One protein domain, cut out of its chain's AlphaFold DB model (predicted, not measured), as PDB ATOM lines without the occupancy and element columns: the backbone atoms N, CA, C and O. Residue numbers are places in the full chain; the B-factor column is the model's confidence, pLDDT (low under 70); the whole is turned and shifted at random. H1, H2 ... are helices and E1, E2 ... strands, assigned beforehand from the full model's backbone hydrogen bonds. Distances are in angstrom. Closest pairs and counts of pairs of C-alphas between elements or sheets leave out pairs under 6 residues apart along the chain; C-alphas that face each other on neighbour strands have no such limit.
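What this domain is: This is residues 41 to 100 of the 116 residues of an uncharacterized protein of Hymenobacter swuensis DY53 (UniProt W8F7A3). This is a long, narrow, twisted ribbon of three antiparallel strands, with E3 between E1 and E2 and a short helix beyond each end: H1 where the chain turns from E2 to E3, and H2 just after E3. A long loop, residues 48 to 62, leads from the end of E1 back to the start of E2. The printed part has 60 residues, with elements in the order E1 E2 H1 E3 H2 and the sheet in the order E1 E3 E2; the class is mixed, helices and strands. The whole is loose, with a radius of gyration of the C-alphas of 13.8 A, and elongated, spanning 43 by 24 by 14 A.

How they stand to each other: Start with E1, residues 41 to 47, and look across to E3, residues 83 to 90: they are antiparallel neighbours at 158 degrees. There N 41 and O 89 are 2.9 A apart and N 85 and O 46 2.8 A, both within hydrogen-bond range. Just past E1, residues 50 to 51 pair antiparallel with its residues 46 to 47. On the other side of E3 find E2, residues 63 to 71, antiparallel to it at 156 degrees, with N 65 and O 88 2.7 A apart, within hydrogen-bond range. E1 and E2 are the edge strands; their closest C-alphas, of Gly 45 and Glu 66, are 7.8 A apart. The sheet is only just strongly twisted, its C-alphas lying up to 4.1 A off the best plane. H1, residues 73 to 77, only grazes the sheet, with its residues 73 to 76. H2, residues 92 to 95, is not on the sheet; its closest C-alpha pair with E2, Pro 92 and Val 63, is 7.4 A apart. H1 and H2 are apart. In H1 every O i to N i+4 pair is within hydrogen-bond range; H2, with 4 residues, is too short for such a pair, and its one O i to N i+3 pair is within range.

Where its parts are: Find C-alpha 41 at (15.599, 61.002, 109.303); from there E1 runs 18.8 A to C-alpha 47. E2 begins at C-alpha 63, at (24.770, 64.915, 110.795), and runs 24.3 A to C-alpha 71. H1 covers 6.1 A from Ser 73 to Leu 77, and E3 runs 22.6 A from Ile 83 to Leu 90. H2 covers 5.1 A from Pro 92 and ends at C-alpha 95, at (27.207, 57.970, 113.294).

The domain as a whole: The two C-alphas farthest apart, of Ser 79 and Lys 97, are 44.0 A apart. The link from E1 to E2 is long, with 15 residues; the other three are tight. The printed part has no cut. Its mean pLDDT is 89.4, and no printed residue is under 70.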
ATOM      1  N   LEU A  41      16.735  60.136 109.558       92.75
ATOM      2  CA  LEU A  41      15.599  61.002 109.303       92.75
ATOM      3  C   LEU A  41      15.734  61.599 107.902       92.75
ATOM      4  O   LEU A  41      16.657  62.360 107.637       92.75
ATOM      5  N   SER A  42      14.811  61.262 107.010       89.81
ATOM      6  CA  SER A  42      14.585  62.031 105.786       89.81
ATOM      7  C   SER A  42      13.755  63.258 106.161       89.81
ATOM      8  O   SER A  42      12.817  63.146 106.944       89.81
ATOM      9  N   TYR A  43      14.153  64.445 105.711       87.56
ATOM     10  CA  TYR A  43      13.505  65.695 106.105       87.56
ATOM     11  C   TYR A  43      13.493  66.702 104.957       87.56
ATOM     12  O   TYR A  43      14.134  66.499 103.923       87.56
ATOM     13  N   ASP A  44      12.747  67.789 105.145       83.69
ATOM     14  CA  ASP A  44      12.552  68.809 104.124       83.69
ATOM     15  C   ASP A  44      13.898  69.325 103.578       83.69
ATOM     16  O   ASP A  44      14.803  69.743 104.309       83.69
ATOM     17  N   GLY A  45      14.026  69.245 102.254       85.69
ATOM     18  CA  GLY A  45      15.208  69.660 101.509       85.69
ATOM     19  C   GLY A  45      15.197  71.141 101.126       85.69
ATOM     20  O   GLY A  45      14.506  71.976 101.717       85.69
ATOM     21  N   ARG A  46      15.948  71.478 100.077       88.00
ATOM     22  CA  ARG A  46      15.992  72.831  99.503       88.00
ATOM     23  C   ARG A  46      15.950  72.814  97.981       88.00
ATOM     24  O   ARG A  46      16.397  71.864  97.352       88.00
ATOM     25  N   THR A  47      15.460  73.889  97.377       86.88
ATOM     26  CA  THR A  47      15.605  74.163  95.939       86.88
ATOM     27  C   THR A  47      16.347  75.484  95.781       86.88
ATOM     28  O   THR A  47      15.869  76.514  96.254       86.88
ATOM     29  N   GLY A  48      17.525  75.462  95.153       84.69
ATOM     30  CA  GLY A  48      18.435  76.609  95.175       84.69
ATOM     31  C   GLY A  48      18.773  77.020  96.616       84.69
ATOM     32  O   GLY A  48      19.126  76.168  97.436       84.69
ATOM     33  N   GLU A  49      18.598  78.303  96.936       84.00
ATOM     34  CA  GLU A  49      18.792  78.865  98.287       84.00
ATOM     35  C   GLU A  49      17.563  78.712  99.200       84.00
ATOM     36  O   GLU A  49      17.592  79.084 100.374       84.00
ATOM     37  N   LYS A  50      16.445  78.200  98.675       82.56
ATOM     38  CA  LYS A  50      15.190  78.104  99.419       82.56
ATOM     39  C   LYS A  50      15.079  76.758 100.125       82.56
ATOM     40  O   LYS A  50      14.842  75.744  99.474       82.56
ATOM     41  N   THR A  51      15.150  76.775 101.450       80.75
ATOM     42  CA  THR A  51      14.837  75.626 102.316       80.75
ATOM     43  C   THR A  51      13.336  75.553 102.598       80.75
ATOM     44  O   THR A  51      12.672  76.586 102.729       80.75
ATOM     45  N   TYR A  52      12.794  74.339 102.675       76.81
ATOM     46  CA  TYR A  52      11.403  74.088 103.055       76.81
ATOM     47  C   TYR A  52      11.327  73.589 104.506       76.81
ATOM     48  O   TYR A  52      12.283  73.010 105.012       76.81
ATOM     49  N   GLY A  53      10.202  73.846 105.178       76.31
ATOM     50  CA  GLY A  53      10.013  73.480 106.584       76.31
ATOM     51  C   GLY A  53      10.821  74.331 107.571       76.31
ATOM     52  O   GLY A  53      11.588  75.222 107.202       76.31
ATOM     53  N   SER A  54      10.611  74.079 108.860       83.12
ATOM     54  CA  SER A  54      11.374  74.690 109.946       83.12
ATOM     55  C   SER A  54      12.668  73.922 110.128       83.12
ATOM     56  O   SER A  54      12.677  72.689 110.071       83.12
ATOM     57  N   ALA A  55      13.747  74.663 110.370       87.31
ATOM     58  CA  ALA A  55      15.039  74.082 110.685       87.31
ATOM     59  C   ALA A  55      14.938  73.218 111.949       87.31
ATOM     60  O   ALA A  55      14.297  73.605 112.928       87.31
ATOM     61  N   LEU A  56      15.576  72.049 111.911       91.69
ATOM     62  CA  LEU A  56      15.776  71.237 113.104       91.69
ATOM     63  C   LEU A  56      16.728  71.976 114.060       91.69
ATOM     64  O   LEU A  56      17.667  72.610 113.577       91.69
ATOM     65  N   PRO A  57      16.517  71.897 115.385       94.38
ATOM     66  CA  PRO A  57      17.438  72.487 116.351       94.38
ATOM     67  C   PRO A  57      18.838  71.871 116.255       94.38
ATOM     68  O   PRO A  57      18.976  70.643 116.193       94.38
ATOM     69  N   ASP A  58      19.871  72.711 116.299       94.56
ATOM     70  CA  ASP A  58      21.274  72.280 116.242       94.56
ATOM     71  C   ASP A  58      21.645  71.389 117.442       94.56
ATOM     72  O   ASP A  58      22.504  70.510 117.342       94.56
ATOM     73  N   GLU A  59      20.943  71.540 118.568       96.62
ATOM     74  CA  GLU A  59      21.136  70.756 119.788       96.62
ATOM     75  C   GLU A  59      20.802  69.263 119.610       96.62
ATOM     76  O   GLU A  59      21.226  68.437 120.422       96.62
ATOM     77  N   LEU A  60      20.097  68.880 118.537       96.62
ATOM     78  CA  LEU A  60      19.904  67.471 118.180       96.62
ATOM     79  C   LEU A  60      21.204  66.799 117.700       96.62
ATOM     80  O   LEU A  60      21.247  65.570 117.625       96.62
ATOM     81  N   ASN A  61      22.256  67.567 117.391       96.06
ATOM     82  CA  ASN A  61      23.570  67.071 116.960       96.06
ATOM     83  C   ASN A  61      23.499  66.082 115.779       96.06
ATOM     84  O   ASN A  61      24.271  65.125 115.692       96.06
ATOM     85  N   LEU A  62      22.545  66.292 114.871       96.00
ATOM     86  CA  LEU A  62      22.368  65.444 113.698       96.00
ATOM     87  C   LEU A  62      23.409  65.766 112.633       96.00
ATOM     88  O   LEU A  62      23.665  66.929 112.326       96.00
ATOM     89  N   VAL A  63      23.943  64.732 111.990       94.50
ATOM     90  CA  VAL A  63      24.770  64.915 110.795       94.50
ATOM     91  C   VAL A  63      23.851  65.035 109.588       94.50
ATOM     92  O   VAL A  63      23.187  64.068 109.216       94.50
ATOM     93  N   LYS A  64      23.810  66.223 108.977       92.38
ATOM     94  CA  LYS A  64      23.057  66.485 107.746       92.38
ATOM     95  C   LYS A  64      23.863  66.062 106.519       92.38
ATOM     96  O   LYS A  64      25.002  66.485 106.339       92.38
ATOM     97  N   ILE A  65      23.230  65.299 105.642       90.31
ATOM     98  CA  ILE A  65      23.713  64.944 104.312       90.31
ATOM     99  C   ILE A  65      22.724  65.512 103.298       90.31
ATOM    100  O   ILE A  65      21.527  65.232 103.361       90.31
ATOM    101  N   GLU A  66      23.228  66.317 102.363       88.62
ATOM    102  CA  GLU A  66      22.444  66.792 101.225       88.62
ATOM    103  C   GLU A  66      22.664  65.886 100.016       88.62
ATOM    104  O   GLU A  66      23.796  65.589  99.634       88.62
ATOM    105  N   ILE A  67      21.561  65.461  99.415       87.69
ATOM    106  CA  ILE A  67      21.517  64.586  98.250       87.69
ATOM    107  C   ILE A  67      21.065  65.431  97.067       87.69
ATOM    108  O   ILE A  67      19.993  66.026  97.115       87.69
ATOM    109  N   ASN A  68      21.866  65.503  96.002       88.00
ATOM    110  CA  ASN A  68      21.470  66.220  94.793       88.00
ATOM    111  C   ASN A  68      20.392  65.413  94.049       88.00
ATOM    112  O   ASN A  68      20.694  64.403  93.411       88.00
ATOM    113  N   ALA A  69      19.146  65.880  94.132       86.62
ATOM    114  CA  ALA A  69      17.983  65.281  93.479       86.62
ATOM    115  C   ALA A  69      17.785  65.782  92.034       86.62
ATOM    116  O   ALA A  69      16.798  65.453  91.380       86.62
ATOM    117  N   GLY A  70      18.720  66.587  91.524       86.75
ATOM    118  CA  GLY A  70      18.711  67.098  90.165       86.75
ATOM    119  C   GLY A  70      17.868  68.359  89.991       86.75
ATOM    120  O   GLY A  70      17.532  69.079  90.934       86.75
ATOM    121  N   ARG A  71      17.575  68.679  88.731       88.25
ATOM    122  CA  ARG A  71      16.903  69.923  88.350       88.25
ATOM    123  C   ARG A  71      15.443  69.935  88.803       88.25
ATOM    124  O   ARG A  71      14.685  69.003  88.552       88.25
ATOM    125  N   SER A  72      15.022  71.037  89.419       87.12
ATOM    126  CA  SER A  72      13.649  71.215  89.886       87.12
ATOM    127  C   SER A  72      12.671  71.354  88.722       87.12
ATOM    128  O   SER A  72      12.760  72.291  87.922       87.12
ATOM    129  N   SER A  73      11.671  70.472  88.656       86.06
ATOM    130  CA  SER A  73      10.600  70.556  87.653       86.06
ATOM    131  C   SER A  73       9.778  71.842  87.801       86.06
ATOM    132  O   SER A  73       9.416  72.461  86.805       86.06
ATOM    133  N   GLN A  74       9.528  72.293  89.038       84.38
ATOM    134  CA  GLN A  74       8.794  73.536  89.318       84.38
ATOM    135  C   GLN A  74       9.588  74.779  88.903       84.38
ATOM    136  O   GLN A  74       9.030  75.702  88.315       84.38
ATOM    137  N   ALA A  75      10.896  74.809  89.182       85.69
ATOM    138  CA  ALA A  75      11.754  75.895  88.712       85.69
ATOM    139  C   ALA A  75      11.809  75.909  87.180       85.69
ATOM    140  O   ALA A  75      11.611  76.959  86.574       85.69
ATOM    141  N   THR A  76      11.955  74.732  86.567       87.62
ATOM    142  CA  THR A  76      11.986  74.560  85.108       87.62
ATOM    143  C   THR A  76      10.715  75.082  84.444       87.62
ATOM    144  O   THR A  76      10.806  75.855  83.494       87.62
ATOM    145  N   LEU A  77       9.535  74.742  84.977       91.12
ATOM    146  CA  LEU A  77       8.246  75.246  84.485       91.12
ATOM    147  C   LEU A  77       8.154  76.780  84.548       91.12
ATOM    148  O   LEU A  77       7.511  77.402  83.710       91.12
ATOM    149  N   LEU A  78       8.828  77.389  85.522       90.38
ATOM    150  CA  LEU A  78       8.903  78.838  85.714       90.38
ATOM    151  C   LEU A  78      10.117  79.474  85.011       90.38
ATOM    152  O   LEU A  78      10.493  80.593  85.352       90.38
ATOM    153  N   SER A  79      10.740  78.766  84.060       90.56
ATOM    154  CA  SER A  79      11.934  79.205  83.319       90.56
ATOM    155  C   SER A  79      13.128  79.582  84.209       90.56
ATOM    156  O   SER A  79      13.953  80.415  83.842       90.56
ATOM    157  N   ARG A  80      13.228  78.953  85.383       88.75
ATOM    158  CA  ARG A  80      14.364  79.044  86.306       88.75
ATOM    159  C   ARG A  80      15.205  77.769  86.224       88.75
ATOM    160  O   ARG A  80      14.697  76.694  85.896       88.75
ATOM    161  N   ASP A  81      16.490  77.899  86.527       89.56
ATOM    162  CA  ASP A  81      17.444  76.791  86.552       89.56
ATOM    163  C   ASP A  81      17.945  76.592  87.984       89.56
ATOM    164  O   ASP A  81      18.904  77.218  88.428       89.56
ATOM    165  N   GLU A  82      17.203  75.794  88.750       90.88
ATOM    166  CA  GLU A  82      17.484  75.533  90.161       90.88
ATOM    167  C   GLU A  82      17.557  74.024  90.401       90.88
ATOM    168  O   GLU A  82      16.723  73.258  89.906       90.88
ATOM    169  N   ILE A  83      18.539  73.606  91.197       89.19
ATOM    170  CA  ILE A  83      18.715  72.223  91.643       89.19
ATOM    171  C   ILE A  83      17.978  72.019  92.968       89.19
ATOM    172  O   ILE A  83      18.041  72.871  93.861       89.19
ATOM    173  N   THR A  84      17.287  70.890  93.093       87.50
ATOM    174  CA  THR A  84      16.707  70.425  94.352       87.50
ATOM    175  C   THR A  84      17.696  69.509  95.058       87.50
ATOM    176  O   THR A  84      18.261  68.599  94.457       87.50
ATOM    177  N   PHE A  85      17.880  69.743  96.349       88.50
ATOM    178  CA  PHE A  85      18.613  68.870  97.247       88.50
ATOM    179  C   PHE A  85      17.646  68.290  98.272       88.50
ATOM    180  O   PHE A  85      16.920  69.039  98.922       88.50
ATOM    181  N   GLU A  86      17.654  66.974  98.431       87.50
ATOM    182  CA  GLU A  86      17.000  66.298  99.550       87.50
ATOM    183  C   GLU A  86      17.931  66.296 100.766       87.50
ATOM    184  O   GLU A  86      19.155  66.357 100.622       87.50
ATOM    185  N   ALA A  87      17.362  66.252 101.970       89.00
ATOM    186  CA  ALA A  87      18.130  66.249 103.206       89.00
ATOM    187  C   ALA A  87      17.891  64.954 103.984       89.00
ATOM    188  O   ALA A  87      16.760  64.601 104.314       89.00
ATOM    189  N   VAL A  88      18.984  64.272 104.315       91.69
ATOM    190  CA  VAL A  88      18.991  63.111 105.204       91.69
ATOM    191  C   VAL A  88      19.827  63.446 106.425       91.69
ATOM    192  O   VAL A  88      20.953  63.918 106.316       91.69
ATOM    193  N   PHE A  89      19.281  63.186 107.600       93.25
ATOM    194  CA  PHE A  89      19.919  63.422 108.880       93.25
ATOM    195  C   PHE A  89      20.235  62.094 109.560       93.25
ATOM    196  O   PHE A  89      19.400  61.188 109.616       93.25
ATOM    197  N   LEU A  90      21.446  61.985 110.097       95.50
ATOM    198  CA  LEU A  90      21.909  60.824 110.844       95.50
ATOM    199  C   LEU A  90      22.023  61.176 112.326       95.50
ATOM    200  O   LEU A  90      22.652  62.171 112.689       95.50
ATOM    201  N   SER A  91      21.435  60.338 113.178       97.62
ATOM    202  CA  SER A  91      21.568  60.457 114.635       97.62
ATOM    203  C   SER A  91      23.016  60.250 115.115       97.62
ATOM    204  O   SER A  91      23.747  59.453 114.512       97.62
ATOM    205  N   PRO A  92      23.427  60.864 116.243       96.94
ATOM    206  CA  PRO A  92      24.752  60.645 116.832       96.94
ATOM    207  C   PRO A  92      25.055  59.163 117.086       96.94
ATOM    208  O   PRO A  92      26.137  58.668 116.767       96.94
ATOM    209  N   ALA A  93      24.063  58.427 117.596       97.31
ATOM    210  CA  ALA A  93      24.185  57.007 117.904       97.31
ATOM    211  C   ALA A  93      24.384  56.132 116.656       97.31
ATOM    212  O   ALA A  93      25.005  55.072 116.744       97.31
ATOM    213  N   LEU A  94      23.859  56.549 115.497       96.44
ATOM    214  CA  LEU A  94      24.117  55.873 114.228       96.44
ATOM    215  C   LEU A  94      25.508  56.215 113.698       96.44
ATOM    216  O   LEU A  94      26.233  55.312 113.292       96.44
ATOM    217  N   VAL A  95      25.889  57.493 113.739       94.75
ATOM    218  CA  VAL A  95      27.207  57.970 113.294       94.75
ATOM    219  C   VAL A  95      28.335  57.252 114.031       94.75
ATOM    220  O   VAL A  95      29.298  56.828 113.406       94.75
ATOM    221  N   ALA A  96      28.185  57.014 115.335       94.62
ATOM    222  CA  ALA A  96      29.156  56.258 116.126       94.62
ATOM    223  C   ALA A  96      29.329  54.787 115.685       94.62
ATOM    224  O   ALA A  96      30.284  54.130 116.095       94.62
ATOM    225  N   LYS A  97      28.402  54.248 114.882       93.94
ATOM    226  CA  LYS A  97      28.367  52.841 114.451       93.94
ATOM    227  C   LYS A  97      28.740  52.641 112.985       93.94
ATOM    228  O   LYS A  97      28.858  51.492 112.561       93.94
ATOM    229  N   ILE A  98      28.891  53.714 112.212       91.12
ATOM    230  CA  ILE A  98      29.168  53.645 110.776       91.12
ATOM    231  C   ILE A  98      30.442  54.412 110.431       91.12
ATOM    232  O   ILE A  98      30.793  55.390 111.085       91.12
ATOM    233  N   ASP A  99      31.121  53.985 109.371       87.50
ATOM    234  CA  ASP A  99      32.231  54.747 108.809       87.50
ATOM    235  C   ASP A  99      31.690  55.836 107.874       87.50
ATOM    236  O   ASP A  99      31.335  55.571 106.723       87.50
ATOM    237  N   LEU A 100      31.624  57.073 108.372       79.25
ATOM    238  CA  LEU A 100      31.231  58.227 107.561       79.25
ATOM    239  C   LEU A 100      32.207  58.494 106.404       79.25
ATOM    240  O   LEU A 100      31.787  59.034 105.385       79.25
TER     241      LEU A 100